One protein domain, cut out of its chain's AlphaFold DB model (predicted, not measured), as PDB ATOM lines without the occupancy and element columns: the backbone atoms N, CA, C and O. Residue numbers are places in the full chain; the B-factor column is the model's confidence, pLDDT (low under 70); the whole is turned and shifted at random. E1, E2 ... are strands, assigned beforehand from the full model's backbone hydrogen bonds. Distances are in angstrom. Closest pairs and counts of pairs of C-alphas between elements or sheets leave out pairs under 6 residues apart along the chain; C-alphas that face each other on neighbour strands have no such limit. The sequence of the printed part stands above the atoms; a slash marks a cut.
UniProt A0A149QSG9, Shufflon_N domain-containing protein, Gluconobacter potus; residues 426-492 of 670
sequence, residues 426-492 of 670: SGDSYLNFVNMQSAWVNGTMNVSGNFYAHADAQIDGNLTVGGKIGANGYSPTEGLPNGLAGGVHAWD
ATOM      1  N   SER A 426      31.605  26.215 -56.775       35.03
ATOM      2  CA  SER A 426      30.958  27.504 -57.165       35.03
ATOM      3  C   SER A 426      29.625  27.797 -56.463       35.03
ATOM      4  O   SER A 426      29.085  28.885 -56.638       35.03
ATOM      5  N   GLY A 427      29.086  26.888 -55.651       34.12
ATOM      6  CA  GLY A 427      27.890  27.151 -54.847       34.12
ATOM      7  C   GLY A 427      28.210  27.138 -53.359       34.12
ATOM      8  O   GLY A 427      28.934  26.249 -52.906       34.12
ATOM      9  N   ASP A 428      27.666  28.099 -52.610       37.59
ATOM     10  CA  ASP A 428      27.713  28.117 -51.148       37.59
ATOM     11  C   ASP A 428      27.178  26.786 -50.593       37.59
ATOM     12  O   ASP A 428      25.975  26.521 -50.593       37.59
ATOM     13  N   SER A 429      28.083  25.920 -50.136       40.75
ATOM     14  CA  SER A 429      27.721  24.672 -49.468       40.75
ATOM     15  C   SER A 429      27.467  24.965 -47.990       40.75
ATOM     16  O   SER A 429      28.410  25.114 -47.218       40.75
ATOM     17  N   TYR A 430      26.199  25.050 -47.584       40.94
ATOM     18  CA  TYR A 430      25.824  25.156 -46.171       40.94
ATOM     19  C   TYR A 430      25.861  23.767 -45.525       40.94
ATOM     20  O   TYR A 430      24.947  22.961 -45.709       40.94
ATOM     21  N   LEU A 431      26.921  23.473 -44.770       49.81
ATOM     22  CA  LEU A 431      27.056  22.226 -44.013       49.81
ATOM     23  C   LEU A 431      26.887  22.502 -42.511       49.81
ATOM     24  O   LEU A 431      27.567  23.353 -41.938       49.81
ATOM     25  N   ASN A 432      25.974  21.766 -41.870       43.28
ATOM     26  CA  ASN A 432      25.660  21.934 -40.446       43.28
ATOM     27  C   ASN A 432      26.719  21.293 -39.520       43.28
ATOM     28  O   ASN A 432      26.898  21.714 -38.380       43.28
ATOM     29  N   PHE A 433      27.437  20.284 -40.019       48.22
ATOM     30  CA  PHE A 433      28.549  19.614 -39.342       48.22
ATOM     31  C   PHE A 433      29.512  19.047 -40.393       48.22
ATOM     32  O   PHE A 433      29.058  18.394 -41.333       48.22
ATOM     33  N   VAL A 434      30.821  19.282 -40.239       58.59
ATOM     34  CA  VAL A 434      31.858  18.737 -41.133       58.59
ATOM     35  C   VAL A 434      32.972  18.100 -40.309       58.59
ATOM     36  O   VAL A 434      33.555  18.752 -39.443       58.59
ATOM     37  N   ASN A 435      33.274  16.837 -40.610       59.38
ATOM     38  CA  ASN A 435      34.438  16.118 -40.102       59.38
ATOM     39  C   ASN A 435      35.412  15.903 -41.269       59.38
ATOM     40  O   ASN A 435      35.085  15.180 -42.210       59.38
ATOM     41  N   MET A 436      36.564  16.577 -41.235       63.38
ATOM     42  CA  MET A 436      37.600  16.464 -42.264       63.38
ATOM     43  C   MET A 436      38.787  15.654 -41.741       63.38
ATOM     44  O   MET A 436      39.427  16.029 -40.754       63.38
ATOM     45  N   GLN A 437      39.113  14.580 -42.459       66.25
ATOM     46  CA  GLN A 437      40.323  13.785 -42.275       66.25
ATOM     47  C   GLN A 437      41.022  13.661 -43.635       66.25
ATOM     48  O   GLN A 437      40.450  13.087 -44.560       66.25
ATOM     49  N   SER A 438      42.219  14.240 -43.757       65.19
ATOM     50  CA  SER A 438      43.024  14.267 -44.988       65.19
ATOM     51  C   SER A 438      42.252  14.807 -46.198       65.19
ATOM     52  O   SER A 438      42.122  14.140 -47.221       65.19
ATOM     53  N   ALA A 439      41.689  16.009 -46.064       61.41
ATOM     54  CA  ALA A 439      40.828  16.606 -47.083       61.41
ATOM     55  C   ALA A 439      41.303  18.011 -47.467       61.41
ATOM     56  O   ALA A 439      41.672  18.812 -46.604       61.41
ATOM     57  N   TRP A 440      41.248  18.305 -48.769       63.47
ATOM     58  CA  TRP A 440      41.648  19.589 -49.337       63.47
ATOM     59  C   TRP A 440      40.445  20.298 -49.958       63.47
ATOM     60  O   TRP A 440      39.818  19.799 -50.892       63.47
ATOM     61  N   VAL A 441      40.131  21.483 -49.439       69.50
ATOM     62  CA  VAL A 441      39.141  22.400 -50.009       69.50
ATOM     63  C   VAL A 441      39.878  23.544 -50.695       69.50
ATOM     64  O   VAL A 441      40.722  24.194 -50.083       69.50
ATOM     65  N   ASN A 442      39.545  23.806 -51.958       70.19
ATOM     66  CA  ASN A 442      40.008  24.982 -52.693       70.19
ATOM     67  C   ASN A 442      38.827  25.952 -52.861       70.19
ATOM     68  O   ASN A 442      37.823  25.601 -53.486       70.19
ATOM     69  N   GLY A 443      38.920  27.140 -52.259       76.62
ATOM     70  CA  GLY A 443      37.858  28.146 -52.224       76.62
ATOM     71  C   GLY A 443      37.350  28.479 -50.815       76.62
ATOM     72  O   GLY A 443      38.036  28.282 -49.816       76.62
ATOM     73  N   THR A 444      36.141  29.045 -50.737       75.31
ATOM     74  CA  THR A 444      35.525  29.450 -49.460       75.31
ATOM     75  C   THR A 444      34.717  28.307 -48.847       75.31
ATOM     76  O   THR A 444      33.899  27.694 -49.529       75.31
ATOM     77  N   MET A 445      34.901  28.066 -47.549       79.94
ATOM     78  CA  MET A 445      34.131  27.114 -46.752       79.94
ATOM     79  C   MET A 445      33.326  27.854 -45.677       79.94
ATOM     80  O   MET A 445      33.902  28.554 -44.847       79.94
ATOM     81  N   ASN A 446      32.003  27.668 -45.664       81.50
ATOM     82  CA  ASN A 446      31.100  28.236 -44.658       81.50
ATOM     83  C   ASN A 446      30.462  27.110 -43.829       81.50
ATOM     84  O   ASN A 446      29.664  26.325 -44.337       81.50
ATOM     85  N   VAL A 447      30.796  27.036 -42.541       80.44
ATOM     86  CA  VAL A 447      30.267  26.041 -41.598       80.44
ATOM     87  C   VAL A 447      29.340  26.745 -40.615       80.44
ATOM     88  O   VAL A 447      29.786  27.606 -39.863       80.44
ATOM     89  N   SER A 448      28.052  26.392 -40.588       79.44
ATOM     90  CA  SER A 448      27.101  27.026 -39.658       79.44
ATOM     91  C   SER A 448      27.269  26.541 -38.215       79.44
ATOM     92  O   SER A 448      26.996  27.289 -37.281       79.44
ATOM     93  N   GLY A 449      27.707  25.290 -38.039       82.31
ATOM     94  CA  GLY A 449      27.955  24.653 -36.746       82.31
ATOM     95  C   GLY A 449      29.439  24.591 -36.378       82.31
ATOM     96  O   GLY A 449      30.204  25.517 -36.643       82.31
ATOM     97  N   ASN A 450      29.853  23.489 -35.753       82.06
ATOM     98  CA  ASN A 450      31.251  23.256 -35.385       82.06
ATOM     99  C   ASN A 450      32.057  22.696 -36.564       82.06
ATOM    100  O   ASN A 450      31.548  21.893 -37.348       82.06
ATOM    101  N   PHE A 451      33.333  23.066 -36.631       85.69
ATOM    102  CA  PHE A 451      34.295  22.526 -37.587       85.69
ATOM    103  C   PHE A 451      35.277  21.592 -36.873       85.69
ATOM    104  O   PHE A 451      35.901  21.997 -35.894       85.69
ATOM    105  N   TYR A 452      35.407  20.350 -37.347       84.56
ATOM    106  CA  TYR A 452      36.315  19.357 -36.774       84.56
ATOM    107  C   TYR A 452      37.375  18.936 -37.798       84.56
ATOM    108  O   TYR A 452      37.090  18.207 -38.753       84.56
ATOM    109  N   ALA A 453      38.599  19.410 -37.586       82.50
ATOM    110  CA  ALA A 453      39.781  19.064 -38.358       82.50
ATOM    111  C   ALA A 453      40.587  18.003 -37.600       82.50
ATOM    112  O   ALA A 453      41.268  18.307 -36.617       82.50
ATOM    113  N   HIS A 454      40.510  16.745 -38.043       72.12
ATOM    114  CA  HIS A 454      41.182  15.648 -37.347       72.12
ATOM    115  C   HIS A 454      42.683  15.603 -37.667       72.12
ATOM    116  O   HIS A 454      43.499  15.639 -36.753       72.12
ATOM    117  N   ALA A 455      43.049  15.522 -38.947       67.62
ATOM    118  CA  ALA A 455      44.431  15.539 -39.435       67.62
ATOM    119  C   ALA A 455      44.441  15.991 -40.904       67.62
ATOM    120  O   ALA A 455      43.535  15.619 -41.651       67.62
ATOM    121  N   ASP A 456      45.426  16.799 -41.303       69.56
ATOM    122  CA  ASP A 456      45.648  17.260 -42.685       69.56
ATOM    123  C   ASP A 456      44.411  17.874 -43.373       69.56
ATOM    124  O   ASP A 456      44.131  17.620 -44.545       69.56
ATOM    125  N   ALA A 457      43.636  18.677 -42.637       76.31
ATOM    126  CA  ALA A 457      42.574  19.488 -43.226       76.31
ATOM    127  C   ALA A 457      43.183  20.769 -43.810       76.31
ATOM    128  O   ALA A 457      43.635  21.640 -43.064       76.31
ATOM    129  N   GLN A 458      43.187  20.883 -45.137       78.88
ATOM    130  CA  GLN A 458      43.702  22.052 -45.841       78.88
ATOM    131  C   GLN A 458      42.556  22.829 -46.486       78.88
ATOM    132  O   GLN A 458      41.758  22.271 -47.239       78.88
ATOM    133  N   ILE A 459      42.504  24.133 -46.224       80.81
ATOM    134  CA  ILE A 459      41.592  25.063 -46.892       80.81
ATOM    135  C   ILE A 459      42.448  26.121 -47.570       80.81
ATOM    136  O   ILE A 459      43.120  26.908 -46.908       80.81
ATOM    137  N   ASP A 460      42.441  26.105 -48.896       78.56
ATOM    138  CA  ASP A 460      43.094  27.105 -49.733       78.56
ATOM    139  C   ASP A 460      42.059  28.177 -50.101       78.56
ATOM    140  O   ASP A 460      41.374  28.087 -51.122       78.56
ATOM    141  N   GLY A 461      41.846  29.123 -49.179       82.50
ATOM    142  CA  GLY A 461      40.827  30.170 -49.278       82.50
ATOM    143  C   GLY A 461      40.320  30.648 -47.915       82.50
ATOM    144  O   GLY A 461      41.054  30.647 -46.928       82.50
ATOM    145  N   ASN A 462      39.057  31.078 -47.857       81.88
ATOM    146  CA  ASN A 462      38.440  31.586 -46.629       81.88
ATOM    147  C   ASN A 462      37.704  30.465 -45.880       81.88
ATOM    148  O   ASN A 462      36.902  29.750 -46.476       81.88
ATOM    149  N   LEU A 463      37.901  30.366 -44.565       85.44
ATOM    150  CA  LEU A 463      37.088  29.533 -43.678       85.44
ATOM    151  C   LEU A 463      36.246  30.431 -42.761       85.44
ATOM    152  O   LEU A 463      36.799  31.186 -41.963       85.44
ATOM    153  N   THR A 464      34.923  30.292 -42.828       85.06
ATOM    154  CA  THR A 464      33.976  30.904 -41.885       85.06
ATOM    155  C   THR A 464      33.312  29.809 -41.058       85.06
ATOM    156  O   THR A 464      32.697  28.903 -41.620       85.06
ATOM    157  N   VAL A 465      33.397  29.890 -39.727       84.50
ATOM    158  CA  VAL A 465      32.769  28.926 -38.808       84.50
ATOM    159  C   VAL A 465      31.869  29.670 -37.827       84.50
ATOM    160  O   VAL A 465      32.336  30.539 -37.097       84.50
ATOM    161  N   GLY A 466      30.579  29.334 -37.822       81.12
ATOM    162  CA  GLY A 466      29.585  29.901 -36.908       81.12
ATOM    163  C   GLY A 466      29.659  29.325 -35.490       81.12
ATOM    164  O   GLY A 466      29.261  29.992 -34.537       81.12
ATOM    165  N   GLY A 467      30.172  28.100 -35.341       83.75
ATOM    166  CA  GLY A 467      30.412  27.433 -34.062       83.75
ATOM    167  C   GLY A 467      31.878  27.462 -33.617       83.75
ATOM    168  O   GLY A 467      32.589  28.454 -33.766       83.75
ATOM    169  N   LYS A 468      32.339  26.361 -33.021       86.69
ATOM    170  CA  LYS A 468      33.710  26.187 -32.515       86.69
ATOM    171  C   LYS A 468      34.558  25.379 -33.500       86.69
ATOM    172  O   LYS A 468      34.030  24.546 -34.238       86.69
ATOM    173  N   ILE A 469      35.869  25.599 -33.489       88.62
ATOM    174  CA  ILE A 469      36.842  24.855 -34.296       88.62
ATOM    175  C   ILE A 469      37.599  23.890 -33.384       88.62
ATOM    176  O   ILE A 469      38.200  24.322 -32.407       88.62
ATOM    177  N   GLY A 470      37.587  22.600 -33.702       88.44
ATOM    178  CA  GLY A 470      38.449  21.587 -33.099       88.44
ATOM    179  C   GLY A 470      39.517  21.167 -34.101       88.44
ATOM    180  O   GLY A 470      39.174  20.797 -35.221       88.44
ATOM    181  N   ALA A 471      40.792  21.257 -33.732       86.81
ATOM    182  CA  ALA A 471      41.921  20.922 -34.595       86.81
ATOM    183  C   ALA A 471      42.773  19.797 -33.997       86.81
ATOM    184  O   ALA A 471      42.836  19.625 -32.780       86.81
ATOM    185  N   ASN A 472      43.449  19.035 -34.860       81.81
ATOM    186  CA  ASN A 472      44.274  17.882 -34.489       81.81
ATOM    187  C   ASN A 472      43.515  16.845 -33.633       81.81
ATOM    188  O   ASN A 472      44.035  16.327 -32.645       81.81
ATOM    189  N   GLY A 473      42.242  16.611 -33.965       75.81
ATOM    190  CA  GLY A 473      41.384  15.640 -33.278       75.81
ATOM    191  C   GLY A 473      40.766  16.124 -31.959       75.81
ATOM    192  O   GLY A 473      40.033  15.368 -31.316       75.81
ATOM    193  N   TYR A 474      40.986  17.375 -31.544       83.19
ATOM    194  CA  TYR A 474      40.346  17.908 -30.341       83.19
ATOM    195  C   TYR A 474      38.865  18.189 -30.537       83.19
ATOM    196  O   TYR A 474      38.448  18.764 -31.542       83.19
ATOM    197  N   SER A 475      38.066  17.818 -29.535       83.12
ATOM    198  CA  SER A 475      36.636  18.110 -29.526       83.12
ATOM    199  C   SER A 475      36.407  19.624 -29.569       83.12
ATOM    200  O   SER A 475      36.980  20.351 -28.755       83.12
ATOM    201  N   PRO A 476      35.537  20.122 -30.463       84.62
ATOM    202  CA  PRO A 476      35.236  21.540 -30.530       84.62
ATOM    203  C   PRO A 476      34.411  21.979 -29.315       84.62
ATOM    204  O   PRO A 476      34.296  23.170 -29.080       84.62
ATOM    205  N   THR A 477      33.830  21.059 -28.538       83.50
ATOM    206  CA  THR A 477      32.911  21.373 -27.429       83.50
ATOM    207  C   THR A 477      33.373  20.875 -26.066       83.50
ATOM    208  O   THR A 477      32.925  21.411 -25.057       83.50
ATOM    209  N   GLU A 478      34.246  19.871 -26.007       81.81
ATOM    210  CA  GLU A 478      34.715  19.282 -24.748       81.81
ATOM    211  C   GLU A 478      36.118  19.779 -24.378       81.81
ATOM    212  O   GLU A 478      36.951  20.013 -25.249       81.81
ATOM    213  N   GLY A 479      36.387  19.933 -23.075       75.44
ATOM    214  CA  GLY A 479      37.703  20.333 -22.551       75.44
ATOM    215  C   GLY A 479      38.005  21.836 -22.597       75.44
ATOM    216  O   GLY A 479      39.080  22.251 -22.173       75.44
ATOM    217  N   LEU A 480      37.066  22.661 -23.067       73.62
ATOM    218  CA  LEU A 480      37.223  24.115 -23.097       73.62
ATOM    219  C   LEU A 480      36.921  24.755 -21.728       73.62
ATOM    220  O   LEU A 480      35.985  24.325 -21.049       73.62
ATOM    221  N   PRO A 481      37.645  25.821 -21.332       71.00
ATOM    222  CA  PRO A 481      37.304  26.618 -20.158       71.00
ATOM    223  C   PRO A 481      35.863  27.150 -20.203       71.00
ATOM    224  O   PRO A 481      35.363  27.570 -21.253       71.00
ATOM    225  N   ASN A 482      35.203  27.177 -19.043       69.44
ATOM    226  CA  ASN A 482      33.852  27.722 -18.910       69.44
ATOM    227  C   ASN A 482      33.798  29.200 -19.344       69.44
ATOM    228  O   ASN A 482      34.667  29.990 -18.983       69.44
ATOM    229  N   GLY A 483      32.742  29.577 -20.072       67.12
ATOM    230  CA  GLY A 483      32.477  30.963 -20.491       67.12
ATOM    231  C   GLY A 483      32.881  31.315 -21.927       67.12
ATOM    232  O   GLY A 483      32.599  32.422 -22.380       67.12
ATOM    233  N   LEU A 484      33.485  30.390 -22.679       67.06
ATOM    234  CA  LEU A 484      33.816  30.609 -24.090       67.06
ATOM    235  C   LEU A 484      32.611  30.272 -24.988       67.06
ATOM    236  O   LEU A 484      32.236  29.106 -25.117       67.06
ATOM    237  N   ALA A 485      32.006  31.274 -25.639       64.38
ATOM    238  CA  ALA A 485      30.893  31.080 -26.583       64.38
ATOM    239  C   ALA A 485      31.362  30.488 -27.932       64.38
ATOM    240  O   ALA A 485      30.745  29.561 -28.448       64.38
ATOM    241  N   GLY A 486      32.532  30.903 -28.427       70.50
ATOM    242  CA  GLY A 486      33.211  30.374 -29.625       70.50
ATOM    243  C   GLY A 486      34.667  29.987 -29.331       70.50
ATOM    244  O   GLY A 486      35.050  29.940 -28.163       70.50
ATOM    245  N   GLY A 487      35.469  29.702 -30.363       76.50
ATOM    246  CA  GLY A 487      36.927  29.550 -30.228       76.50
ATOM    247  C   GLY A 487      37.553  28.410 -31.035       76.50
ATOM    248  O   GLY A 487      36.853  27.630 -31.682       76.50
ATOM    249  N   VAL A 488      38.885  28.337 -30.969       85.94
ATOM    250  CA  VAL A 488      39.723  27.297 -31.582       85.94
ATOM    251  C   VAL A 488      40.317  26.430 -30.470       85.94
ATOM    252  O   VAL A 488      41.016  26.944 -29.601       85.94
ATOM    253  N   HIS A 489      40.039  25.127 -30.495       86.81
ATOM    254  CA  HIS A 489      40.655  24.118 -29.638       86.81
ATOM    255  C   HIS A 489      41.766  23.418 -30.425       86.81
ATOM    256  O   HIS A 489      41.486  22.628 -31.327       86.81
ATOM    257  N   ALA A 490      43.020  23.754 -30.127       86.44
ATOM    258  CA  ALA A 490      44.202  23.270 -30.837       86.44
ATOM    259  C   ALA A 490      45.407  23.174 -29.887       86.44
ATOM    260  O   ALA A 490      45.379  23.748 -28.799       86.44
ATOM    261  N   TRP A 491      46.467  22.488 -30.325       82.88
ATOM    262  CA  TRP A 491      47.777  22.524 -29.662       82.88
ATOM    263  C   TRP A 491      48.475  23.860 -29.899       82.88
ATOM    264  O   TRP A 491      48.717  24.616 -28.964       82.88
ATOM    265  N   ASP A 492      48.732  24.150 -31.174       83.56
ATOM    266  CA  ASP A 492      49.448  25.332 -31.628       83.56
ATOM    267  C   ASP A 492      48.562  26.143 -32.571       83.56
ATOM    268  O   ASP A 492      47.815  25.598 -33.388       83.56
TER     269      ASP A 492
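AT A GLANCE: This is residues 426 to 492 of the 670 residues of the protein "Shufflon_N domain-containing protein" of Gluconobacter potus (UniProt A0A149QSG9). The chain winds in two stacked, three-sided turns, a short solenoid: bent strands E1 and E3 run side by side, E2 and E4 form another side, and E5 and E6 extend the stack beside the first part of E3. The printed part has 67 residues, with six named strands, E1 to E6, and no named helix; the class is all strand, with 32 residues in named elements, under half. Sheets E1 E3 E5 E6 and E2 E4 are parallel. The whole is compact, radius of gyration of the C-alphas 11.8 A, spanning 38 by 21 by 16 A.

HOW THE PARTS SIT: In the twisted larger sheet, E1 (434 to 442) bends by 110 degrees at 437 and E3 (451 to 460) by 120 degrees at 454; N 441 and O 458 are 2.8 A apart. E5 (468 to 471) pairs with E3, N 453 to O 470 2.8 A, and with edge strand E6 (487 to 489), N 469 to O 487 2.9 A. E2 (445 to 447) neighbours E4 (463 to 465), N 447 to O 464 2.8 A. E1 and E5 are apart.

IN THESE COORDINATES: E1, 15.5 A long, begins at C-alpha 434 (31.858, 18.737, -41.133); E3 measures 15.7 A, E5 10.0 A. E6 ends at C-alpha 489 (40.655, 24.118, -29.638).

THE WHOLE: The C-alphas of Ser 426 and Asn 482, the farthest apart, are 38.4 A apart. The printed part has no cut. Link E5 to E6 is long, 15 residues; the other links are tight. Mean pLDDT of the printed part is 73.0; residues 426 to 441, 455 to 456 and 482 to 485 are under 70.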